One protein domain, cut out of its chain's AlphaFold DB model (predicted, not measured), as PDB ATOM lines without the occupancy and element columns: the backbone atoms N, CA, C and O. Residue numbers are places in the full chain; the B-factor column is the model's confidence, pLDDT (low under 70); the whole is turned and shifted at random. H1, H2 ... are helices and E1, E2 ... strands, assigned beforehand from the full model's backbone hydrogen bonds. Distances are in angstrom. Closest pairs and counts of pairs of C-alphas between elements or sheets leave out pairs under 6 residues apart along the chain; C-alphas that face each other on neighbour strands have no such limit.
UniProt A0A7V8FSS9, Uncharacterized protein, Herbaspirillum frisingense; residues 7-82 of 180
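AT A GLANCE: This is residues 7 to 82 of the 180 residues of an uncharacterized protein of Herbaspirillum frisingense (UniProt A0A7V8FSS9). Strands E1 and E2 make a long antiparallel hairpin with helix H3 packed along it; short helices H1 and H2 lie toward one end, and residues 77 to 82 stick out. The 76 printed residues hold E1, E2, H1, H2, H3 in chain order, class mixed, helices and strands. The whole is loose, radius of gyration of the C-alphas 14.8 A, a rod of 49 by 24 by 17 A.

IN THESE COORDINATES: E1, residues 7 to 14, begins at (-21.989, 42.590, -47.142) and spans 23.5 A; E2, residues 20 to 28, spans 26.6 A. H3, residues 51 to 67, spans 24.5 A, ending at (-14.291, 28.271, -52.322). H1 is residues 29 to 32, H2 residues 45 to 49.

HOW THE PARTS SIT: In the hairpin, 163 degrees between directions, N 9 and O 25 are within hydrogen-bond range, 3.0 A. The closest C-alphas of E2 and H3 are Ala 25 and Ala 63, 4.7 A; of E1 and H3, Val 9 and Glu 60, 5.7 A. H1 only just touches H3, by 3 pairs of C-alphas within 8 A, with residues 55 to 58 of H3 alone; the closest are Trp 29 and Leu 55, 6.4 A. H2 is close but not clearly touching H3, closest C-alphas Trp 47 and Gln 54, 6.3 A. Every O i to N i+4 pair is within range in H2 and H3; H1 is too short for one.

THE WHOLE: The printed part has no cut. The link H1 to H2 is long. Residues 71 to 82 have pLDDT under 70.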
ATOM      1  N   CYS A   7     -23.170  42.658 -46.289       97.25
ATOM      2  CA  CYS A   7     -21.989  42.590 -47.142       97.25
ATOM      3  C   CYS A   7     -22.044  41.302 -47.968       97.25
ATOM      4  O   CYS A   7     -22.393  40.251 -47.434       97.25
ATOM      5  N   ARG A   8     -21.714  41.377 -49.262       97.38
ATOM      6  CA  ARG A   8     -21.605  40.213 -50.146       97.38
ATOM      7  C   ARG A   8     -20.212  40.161 -50.747       97.38
ATOM      8  O   ARG A   8     -19.771  41.140 -51.341       97.38
ATOM      9  N   VAL A   9     -19.570  39.005 -50.637       97.38
ATOM     10  CA  VAL A   9     -18.260  38.726 -51.233       97.38
ATOM     11  C   VAL A   9     -18.403  37.546 -52.183       97.38
ATOM     12  O   VAL A   9     -19.134  36.595 -51.897       97.38
ATOM     13  N   VAL A  10     -17.731  37.629 -53.331       97.25
ATOM     14  CA  VAL A  10     -17.676  36.567 -54.337       97.25
ATOM     15  C   VAL A  10     -16.216  36.231 -54.596       97.25
ATOM     16  O   VAL A  10     -15.450  37.089 -55.028       97.25
ATOM     17  N   VAL A  11     -15.841  34.983 -54.343       96.25
ATOM     18  CA  VAL A  11     -14.516  34.438 -54.636       96.25
ATOM     19  C   VAL A  11     -14.607  33.642 -55.927       96.25
ATOM     20  O   VAL A  11     -15.461  32.767 -56.063       96.25
ATOM     21  N   LYS A  12     -13.725  33.938 -56.881       96.56
ATOM     22  CA  LYS A  12     -13.590  33.159 -58.114       96.56
ATOM     23  C   LYS A  12     -12.411  32.212 -57.973       96.56
ATOM     24  O   LYS A  12     -11.323  32.648 -57.603       96.56
ATOM     25  N   ARG A  13     -12.619  30.934 -58.272       94.25
ATOM     26  CA  ARG A  13     -11.589  29.899 -58.170       94.25
ATOM     27  C   ARG A  13     -11.510  29.106 -59.467       94.25
ATOM     28  O   ARG A  13     -12.528  28.643 -59.971       94.25
ATOM     29  N   LEU A  14     -10.290  28.917 -59.961       95.31
ATOM     30  CA  LEU A  14     -10.000  27.963 -61.024       95.31
ATOM     31  C   LEU A  14     -10.027  26.541 -60.444       95.31
ATOM     32  O   LEU A  14      -9.282  26.225 -59.515       95.31
ATOM     33  N   LEU A  15     -10.911  25.702 -60.968       92.38
ATOM     34  CA  LEU A  15     -11.038  24.299 -60.595       92.38
ATOM     35  C   LEU A  15     -10.051  23.428 -61.395       92.38
ATOM     36  O   LEU A  15      -9.628  23.825 -62.482       92.38
ATOM     37  N   PRO A  16      -9.714  22.211 -60.918       90.69
ATOM     38  CA  PRO A  16      -8.786  21.308 -61.613       90.69
ATOM     39  C   PRO A  16      -9.208  20.931 -63.040       90.69
ATOM     40  O   PRO A  16      -8.374  20.574 -63.862       90.69
ATOM     41  N   ASN A  17     -10.501  21.031 -63.345       92.25
ATOM     42  CA  ASN A  17     -11.056  20.802 -64.679       92.25
ATOM     43  C   ASN A  17     -10.935  22.024 -65.616       92.25
ATOM     44  O   ASN A  17     -11.501  22.007 -66.706       92.25
ATOM     45  N   GLY A  18     -10.248  23.090 -65.192       93.31
ATOM     46  CA  GLY A  18     -10.044  24.312 -65.971       93.31
ATOM     47  C   GLY A  18     -11.215  25.300 -65.942       93.31
ATOM     48  O   GLY A  18     -11.121  26.359 -66.557       93.31
ATOM     49  N   LEU A  19     -12.307  24.999 -65.228       95.38
ATOM     50  CA  LEU A  19     -13.449  25.908 -65.105       95.38
ATOM     51  C   LEU A  19     -13.233  26.929 -63.984       95.38
ATOM     52  O   LEU A  19     -12.716  26.600 -62.919       95.38
ATOM     53  N   ILE A  20     -13.693  28.162 -64.194       96.19
ATOM     54  CA  ILE A  20     -13.765  29.173 -63.134       96.19
ATOM     55  C   ILE A  20     -15.128  29.054 -62.454       96.19
ATOM     56  O   ILE A  20     -16.157  29.328 -63.069       96.19
ATOM     57  N   ALA A  21     -15.129  28.659 -61.185       94.88
ATOM     58  CA  ALA A  21     -16.319  28.627 -60.345       94.88
ATOM     59  C   ALA A  21     -16.390  29.868 -59.446       94.88
ATOM     60  O   ALA A  21     -15.366  30.382 -58.987       94.88
ATOM     61  N   GLU A  22     -17.609  30.339 -59.183       97.19
ATOM     62  CA  GLU A  22     -17.873  31.484 -58.310       97.19
ATOM     63  C   GLU A  22     -18.520  31.026 -57.002       97.19
ATOM     64  O   GLU A  22     -19.548  30.350 -56.996       97.19
ATOM     65  N   PHE A  23     -17.938  31.442 -55.882       96.06
ATOM     66  CA  PHE A  23     -18.398  31.110 -54.540       96.06
ATOM     67  C   PHE A  23     -18.763  32.392 -53.806       96.06
ATOM     68  O   PHE A  23     -17.908  33.233 -53.532       96.06
ATOM     69  N   ALA A  24     -20.044  32.551 -53.487       96.62
ATOM     70  CA  ALA A  24     -20.552  33.750 -52.839       96.62
ATOM     71  C   ALA A  24     -20.916  33.509 -51.368       96.62
ATOM     72  O   ALA A  24     -21.490  32.478 -50.997       96.62
ATOM     73  N   ALA A  25     -20.663  34.509 -50.529       96.38
ATOM     74  CA  ALA A  25     -21.218  34.606 -49.184       96.38
ATOM     75  C   ALA A  25     -21.854  35.979 -48.973       96.38
ATOM     76  O   ALA A  25     -21.457  36.967 -49.592       96.38
ATOM     77  N   THR A  26     -22.907  36.018 -48.165       97.12
ATOM     78  CA  THR A  26     -23.654  37.238 -47.860       97.12
ATOM     79  C   THR A  26     -23.942  37.255 -46.376       97.12
ATOM     80  O   THR A  26     -24.743  36.456 -45.906       97.12
ATOM     81  N   GLU A  27     -23.329  38.200 -45.672       96.56
ATOM     82  CA  GLU A  27     -23.534  38.388 -44.242       96.56
ATOM     83  C   GLU A  27     -24.412  39.590 -43.985       96.56
ATOM     84  O   GLU A  27     -24.242  40.657 -44.584       96.56
ATOM     85  N   ARG A  28     -25.334  39.437 -43.042       96.62
ATOM     86  CA  ARG A  28     -26.165  40.528 -42.548       96.62
ATOM     87  C   ARG A  28     -25.656  40.959 -41.193       96.62
ATOM     88  O   ARG A  28     -25.431  40.131 -40.313       96.62
ATOM     89  N   TRP A  29     -25.523  42.270 -41.013       94.44
ATOM     90  CA  TRP A  29     -24.983  42.837 -39.781       94.44
ATOM     91  C   TRP A  29     -25.725  42.339 -38.551       94.44
ATOM     92  O   TRP A  29     -25.096  41.810 -37.644       94.44
ATOM     93  N   LYS A  30     -27.060  42.446 -38.560       93.88
ATOM     94  CA  LYS A  30     -27.932  42.090 -37.430       93.88
ATOM     95  C   LYS A  30     -27.873  40.611 -37.029       93.88
ATOM     96  O   LYS A  30     -28.312  40.294 -35.933       93.88
ATOM     97  N   GLU A  31     -27.355  39.748 -37.900       92.44
ATOM     98  CA  GLU A  31     -27.246  38.302 -37.682       92.44
ATOM     99  C   GLU A  31     -25.832  37.894 -37.221       92.44
ATOM    100  O   GLU A  31     -25.677  36.831 -36.634       92.44
ATOM    101  N   ASN A  32     -24.808  38.731 -37.454       92.06
ATOM    102  CA  ASN A  32     -23.398  38.353 -37.270       92.06
ATOM    103  C   ASN A  32     -22.631  39.136 -36.199       92.06
ATOM    104  O   ASN A  32     -21.579  38.677 -35.758       92.06
ATOM    105  N   TYR A  33     -23.072  40.342 -35.826       91.88
ATOM    106  CA  TYR A  33     -22.260  41.181 -34.942       91.88
ATOM    107  C   TYR A  33     -22.054  40.537 -33.565       91.88
ATOM    108  O   TYR A  33     -22.988  40.013 -32.961       91.88
ATOM    109  N   ALA A  34     -20.833  40.630 -33.036       90.19
ATOM    110  CA  ALA A  34     -20.545  40.144 -31.693       90.19
ATOM    111  C   ALA A  34     -21.028  41.148 -30.639       90.19
ATOM    112  O   ALA A  34     -20.770  42.359 -30.740       90.19
ATOM    113  N   THR A  35     -21.702  40.644 -29.610       94.38
ATOM    114  CA  THR A  35     -22.217  41.454 -28.508       94.38
ATOM    115  C   THR A  35     -21.138  41.752 -27.465       94.38
ATOM    116  O   THR A  35     -20.123  41.067 -27.363       94.38
ATOM    117  N   ALA A  36     -21.334  42.819 -26.689       89.00
ATOM    118  CA  ALA A  36     -20.411  43.236 -25.632       89.00
ATOM    119  C   ALA A  36     -20.377  42.273 -24.428       89.00
ATOM    120  O   ALA A  36     -19.475  42.363 -23.602       89.00
ATOM    121  N   GLY A  37     -21.357  41.376 -24.320       86.31
ATOM    122  CA  GLY A  37     -21.479  40.387 -23.258       86.31
ATOM    123  C   GLY A  37     -22.713  39.512 -23.468       86.31
ATOM    124  O   GLY A  37     -23.543  39.798 -24.333       86.31
ATOM    125  N   LYS A  38     -22.838  38.459 -22.658       85.19
ATOM    126  CA  LYS A  38     -23.894  37.441 -22.778       85.19
ATOM    127  C   LYS A  38     -25.315  38.013 -22.676       85.19
ATOM    128  O   LYS A  38     -26.190  37.579 -23.412       85.19
ATOM    129  N   ASP A  39     -25.508  39.012 -21.816       89.88
ATOM    130  CA  ASP A  39     -26.822  39.611 -21.535       89.88
ATOM    131  C   ASP A  39     -27.037  40.952 -22.264       89.88
ATOM    132  O   ASP A  39     -27.961  41.704 -21.956       89.88
ATOM    133  N   SER A  40     -26.164  41.299 -23.218       89.75
ATOM    134  CA  SER A  40     -26.219  42.571 -23.938       89.75
ATOM    135  C   SER A  40     -26.524  42.363 -25.413       89.75
ATOM    136  O   SER A  40     -25.842  41.601 -26.082       89.75
ATOM    137  N   GLN A  41     -27.463  43.144 -25.947       88.12
ATOM    138  CA  GLN A  41     -27.700  43.248 -27.395       88.12
ATOM    139  C   GLN A  41     -26.848  44.351 -28.045       88.12
ATOM    140  O   GLN A  41     -26.993  44.657 -29.224       88.12
ATOM    141  N   ALA A  42     -25.977  45.014 -27.281       91.31
ATOM    142  CA  ALA A  42     -25.102  46.036 -27.834       91.31
ATOM    143  C   ALA A  42     -23.863  45.386 -28.468       91.31
ATOM    144  O   ALA A  42     -23.281  44.486 -27.860       91.31
ATOM    145  N   PRO A  43     -23.386  45.865 -29.632       92.25
ATOM    146  CA  PRO A  43     -22.139  45.382 -30.216       92.25
ATOM    147  C   PRO A  43     -20.938  45.644 -29.298       92.25
ATOM    148  O   PRO A  43     -20.906  46.638 -28.560       92.25
ATOM    149  N   ASN A  44     -19.927  44.779 -29.374       91.88
ATOM    150  CA  ASN A  44     -18.674  44.967 -28.644       91.88
ATOM    151  C   ASN A  44     -17.857  46.166 -29.184       91.88
ATOM    152  O   ASN A  44     -18.204  46.790 -30.193       91.88
ATOM    153  N   ALA A  45     -16.756  46.510 -28.508       91.94
ATOM    154  CA  ALA A  45     -15.922  47.658 -28.874       91.94
ATOM    155  C   ALA A  45     -15.354  47.571 -30.307       91.94
ATOM    156  O   ALA A  45     -15.296  48.582 -31.012       91.94
ATOM    157  N   MET A  46     -14.983  46.372 -30.767       88.88
ATOM    158  CA  MET A  46     -14.422  46.146 -32.100       88.88
ATOM    159  C   MET A  46     -15.468  46.405 -33.194       88.88
ATOM    160  O   MET A  46     -15.217  47.176 -34.126       88.88
ATOM    161  N   TRP A  47     -16.669  45.843 -33.030       90.44
ATOM    162  CA  TRP A  47     -17.796  46.027 -33.945       90.44
ATOM    163  C   TRP A  47     -18.307  47.475 -33.937       90.44
ATOM    164  O   TRP A  47     -18.654  48.004 -34.991       90.44
ATOM    165  N   LYS A  48     -18.256  48.176 -32.795       90.81
ATOM    166  CA  LYS A  48     -18.538  49.622 -32.722       90.81
ATOM    167  C   LYS A  48     -17.523  50.468 -33.495       90.81
ATOM    168  O   LYS A  48     -17.920  51.422 -34.158       90.81
ATOM    169  N   ARG A  49     -16.230  50.132 -33.412       92.62
ATOM    170  CA  ARG A  49     -15.141  50.910 -34.029       92.62
ATOM    171  C   ARG A  49     -15.039  50.702 -35.540       92.62
ATOM    172  O   ARG A  49     -14.731  51.650 -36.255       92.62
ATOM    173  N   ARG A  50     -15.229  49.472 -36.031       91.50
ATOM    174  CA  ARG A  50     -15.008  49.121 -37.448       91.50
ATOM    175  C   ARG A  50     -16.147  48.294 -38.058       91.50
ATOM    176  O   ARG A  50     -15.888  47.226 -38.605       91.50
ATOM    177  N   PRO A  51     -17.400  48.777 -38.034       92.31
ATOM    178  CA  PRO A  51     -18.556  47.975 -38.430       92.31
ATOM    179  C   PRO A  51     -18.472  47.429 -39.867       92.31
ATOM    180  O   PRO A  51     -18.709  46.253 -40.124       92.31
ATOM    181  N   TYR A  52     -18.051  48.255 -40.821       94.25
ATOM    182  CA  TYR A  52     -17.930  47.827 -42.215       94.25
ATOM    183  C   TYR A  52     -16.846  46.766 -42.418       94.25
ATOM    184  O   TYR A  52     -17.095  45.752 -43.064       94.25
ATOM    185  N   ALA A  53     -15.668  46.973 -41.822       93.38
ATOM    186  CA  ALA A  53     -14.552  46.042 -41.959       93.38
ATOM    187  C   ALA A  53     -14.837  44.700 -41.273       93.38
ATOM    188  O   ALA A  53     -14.502  43.659 -41.825       93.38
ATOM    189  N   GLN A  54     -15.503  44.712 -40.111       94.31
ATOM    190  CA  GLN A  54     -15.866  43.477 -39.412       94.31
ATOM    191  C   GLN A  54     -16.842  42.629 -40.228       94.31
ATOM    192  O   GLN A  54     -16.616  41.434 -40.398       94.31
ATOM    193  N   LEU A  55     -17.889  43.239 -40.793       94.62
ATOM    194  CA  LEU A  55     -18.836  42.491 -41.617       94.62
ATOM    195  C   LEU A  55     -18.196  41.982 -42.917       94.62
ATOM    196  O   LEU A  55     -18.460  40.851 -43.322       94.62
ATOM    197  N   ALA A  56     -17.338  42.793 -43.545       95.12
ATOM    198  CA  ALA A  56     -16.590  42.389 -44.733       95.12
ATOM    199  C   ALA A  56     -15.671  41.192 -44.450       95.12
ATOM    200  O   ALA A  56     -15.712  40.220 -45.199       95.12
ATOM    201  N   LYS A  57     -14.938  41.209 -43.327       93.06
ATOM    202  CA  LYS A  57     -14.102  40.089 -42.857       93.06
ATOM    203  C   LYS A  57     -14.916  38.799 -42.729       93.06
ATOM    204  O   LYS A  57     -14.490  37.753 -43.211       93.06
ATOM    205  N   CYS A  58     -16.085  38.860 -42.091       93.62
ATOM    206  CA  CYS A  58     -16.948  37.688 -41.931       93.62
ATOM    207  C   CYS A  58     -17.429  37.141 -43.286       93.62
ATOM    208  O   CYS A  58     -17.359  35.933 -43.515       93.62
ATOM    209  N   ALA A  59     -17.863  38.022 -44.195       94.69
ATOM    210  CA  ALA A  59     -18.325  37.633 -45.527       94.69
ATOM    211  C   ALA A  59     -17.207  37.026 -46.379       94.69
ATOM    212  O   ALA A  59     -17.412  36.006 -47.035       94.69
ATOM    213  N   GLU A  60     -16.012  37.606 -46.335       95.00
ATOM    214  CA  GLU A  60     -14.840  37.087 -47.032       95.00
ATOM    215  C   GLU A  60     -14.436  35.712 -46.499       95.00
ATOM    216  O   GLU A  60     -14.300  34.769 -47.280       95.00
ATOM    217  N   ALA A  61     -14.350  35.553 -45.176       92.31
ATOM    218  CA  ALA A  61     -14.028  34.271 -44.561       92.31
ATOM    219  C   ALA A  61     -15.034  33.177 -44.961       92.31
ATOM    220  O   ALA A  61     -14.638  32.063 -45.296       92.31
ATOM    221  N   GLN A  62     -16.338  33.475 -44.984       93.38
ATOM    222  CA  GLN A  62     -17.340  32.510 -45.442       93.38
ATOM    223  C   GLN A  62     -17.219  32.178 -46.935       93.38
ATOM    224  O   GLN A  62     -17.348  31.010 -47.305       93.38
ATOM    225  N   ALA A  63     -16.969  33.168 -47.794       94.94
ATOM    226  CA  ALA A  63     -16.781  32.929 -49.225       94.94
ATOM    227  C   ALA A  63     -15.533  32.069 -49.483       94.94
ATOM    228  O   ALA A  63     -15.590  31.136 -50.283       94.94
ATOM    229  N   LEU A  64     -14.444  32.313 -48.747       93.56
ATOM    230  CA  LEU A  64     -13.214  31.526 -48.818       93.56
ATOM    231  C   LEU A  64     -13.408  30.092 -48.322       93.56
ATOM    232  O   LEU A  64     -12.977  29.172 -49.007       93.56
ATOM    233  N   ARG A  65     -14.116  29.865 -47.205       92.44
ATOM    234  CA  ARG A  65     -14.428  28.497 -46.739       92.44
ATOM    235  C   ARG A  65     -15.255  27.708 -47.757       92.44
ATOM    236  O   ARG A  65     -15.062  26.506 -47.890       92.44
ATOM    237  N   LYS A  66     -16.155  28.375 -48.490       91.38
ATOM    238  CA  LYS A  66     -16.925  27.761 -49.588       91.38
ATOM    239  C   LYS A  66     -16.056  27.472 -50.811       91.38
ATOM    240  O   LYS A  66     -16.214  26.424 -51.426       91.38
ATOM    241  N   ALA A  67     -15.170  28.402 -51.166       92.88
ATOM    242  CA  ALA A  67     -14.291  28.271 -52.322       92.88
ATOM    243  C   ALA A  67     -13.172  27.248 -52.104       92.88
ATOM    244  O   ALA A  67     -12.765  26.599 -53.061       92.88
ATOM    245  N   PHE A  68     -12.691  27.101 -50.869       90.94
ATOM    246  CA  PHE A  68     -11.545  26.282 -50.473       90.94
ATOM    247  C   PHE A  68     -11.877  25.401 -49.253       90.94
ATOM    248  O   PHE A  68     -11.288  25.578 -48.181       90.94
ATOM    249  N   PRO A  69     -12.835  24.462 -49.371       84.06
ATOM    250  CA  PRO A  69     -13.247  23.602 -48.259       84.06
ATOM    251  C   PRO A  69     -12.093  22.779 -47.668       84.06
ATOM    252  O   PRO A  69     -12.098  22.496 -46.473       84.06
ATOM    253  N   GLU A  70     -11.072  22.460 -48.461       80.81
ATOM    254  CA  GLU A  70      -9.870  21.751 -48.020       80.81
ATOM    255  C   GLU A  70      -9.007  22.546 -47.016       80.81
ATOM    256  O   GLU A  70      -8.276  21.946 -46.232       80.81
ATOM    257  N   PHE A  71      -9.131  23.880 -46.985       69.19
ATOM    258  CA  PHE A  71      -8.454  24.767 -46.026       69.19
ATOM    259  C   PHE A  71      -9.420  25.346 -44.971       69.19
ATOM    260  O   PHE A  71      -8.989  25.895 -43.958       69.19
ATOM    261  N   GLY A  72     -10.735  25.227 -45.185       55.78
ATOM    262  CA  GLY A  72     -11.778  25.932 -44.431       55.78
ATOM    263  C   GLY A  72     -12.098  25.399 -43.029       55.78
ATOM    264  O   GLY A  72     -12.878  26.034 -42.321       55.78
ATOM    265  N   ALA A  73     -11.513  24.268 -42.622       56.59
ATOM    266  CA  ALA A  73     -11.663  23.696 -41.279       56.59
ATOM    267  C   ALA A  73     -10.643  24.242 -40.258       56.59
ATOM    268  O   ALA A  73     -10.639  23.812 -39.105       56.59
ATOM    269  N   GLN A  74      -9.769  25.168 -40.663       55.25
ATOM    270  CA  GLN A  74      -8.842  25.812 -39.737       55.25
ATOM    271  C   GLN A  74      -9.608  26.830 -38.865       55.25
ATOM    272  O   GLN A  74     -10.329  27.673 -39.414       55.25
ATOM    273  N   PRO A  75      -9.497  26.760 -37.525       50.03
ATOM    274  CA  PRO A  75     -10.190  27.674 -36.622       50.03
ATOM    275  C   PRO A  75      -9.832  29.128 -36.939       50.03
ATOM    276  O   PRO A  75      -8.696  29.463 -37.278       50.03
ATOM    277  N   THR A  76     -10.831  30.005 -36.874       49.50
ATOM    278  CA  THR A  76     -10.657  31.417 -37.257       49.50
ATOM    279  C   THR A  76      -9.942  32.163 -36.138       49.50
ATOM    280  O   THR A  76     -10.173  31.865 -34.975       49.50
ATOM    281  N   ALA A  77      -9.118  33.167 -36.451       49.25
ATOM    282  CA  ALA A  77      -8.377  33.937 -35.444       49.25
ATOM    283  C   ALA A  77      -9.259  34.537 -34.315       49.25
ATOM    284  O   ALA A  77      -8.772  34.710 -33.202       49.25
ATOM    285  N   ASP A  78     -10.555  34.782 -34.560       53.19
ATOM    286  CA  ASP A  78     -11.524  35.209 -33.526       53.19
ATOM    287  C   ASP A  78     -11.891  34.090 -32.526       53.19
ATOM    288  O   ASP A  78     -12.282  34.381 -31.402       53.19
ATOM    289  N   GLU A  79     -11.736  32.812 -32.885       47.16
ATOM    290  CA  GLU A  79     -11.912  31.658 -31.981       47.16
ATOM    291  C   GLU A  79     -10.662  31.397 -31.114       47.16
ATOM    292  O   GLU A  79     -10.648  30.492 -30.272       47.16
ATOM    293  N   MET A  80      -9.606  32.197 -31.308       52.53
ATOM    294  CA  MET A  80      -8.372  32.197 -30.516       52.53
ATOM    295  C   MET A  80      -8.173  33.480 -29.692       52.53
ATOM    296  O   MET A  80      -7.217  33.553 -28.918       52.53
ATOM    297  N   GLU A  81      -9.071  34.469 -29.784       45.34
ATOM    298  CA  GLU A  81      -9.013  35.672 -28.946       45.34
ATOM    299  C   GLU A  81      -9.393  35.308 -27.497       45.34
ATOM    300  O   GLU A  81     -10.562  35.162 -27.149       45.34
ATOM    301  N   GLY A  82      -8.378  35.086 -26.653       51.84
ATOM    302  CA  GLY A  82      -8.532  34.726 -25.236       51.84
ATOM    303  C   GLY A  82      -7.810  33.447 -24.798       51.84
ATOM    304  O   GLY A  82      -7.777  33.159 -23.604       51.84
TER     305      GLY A  82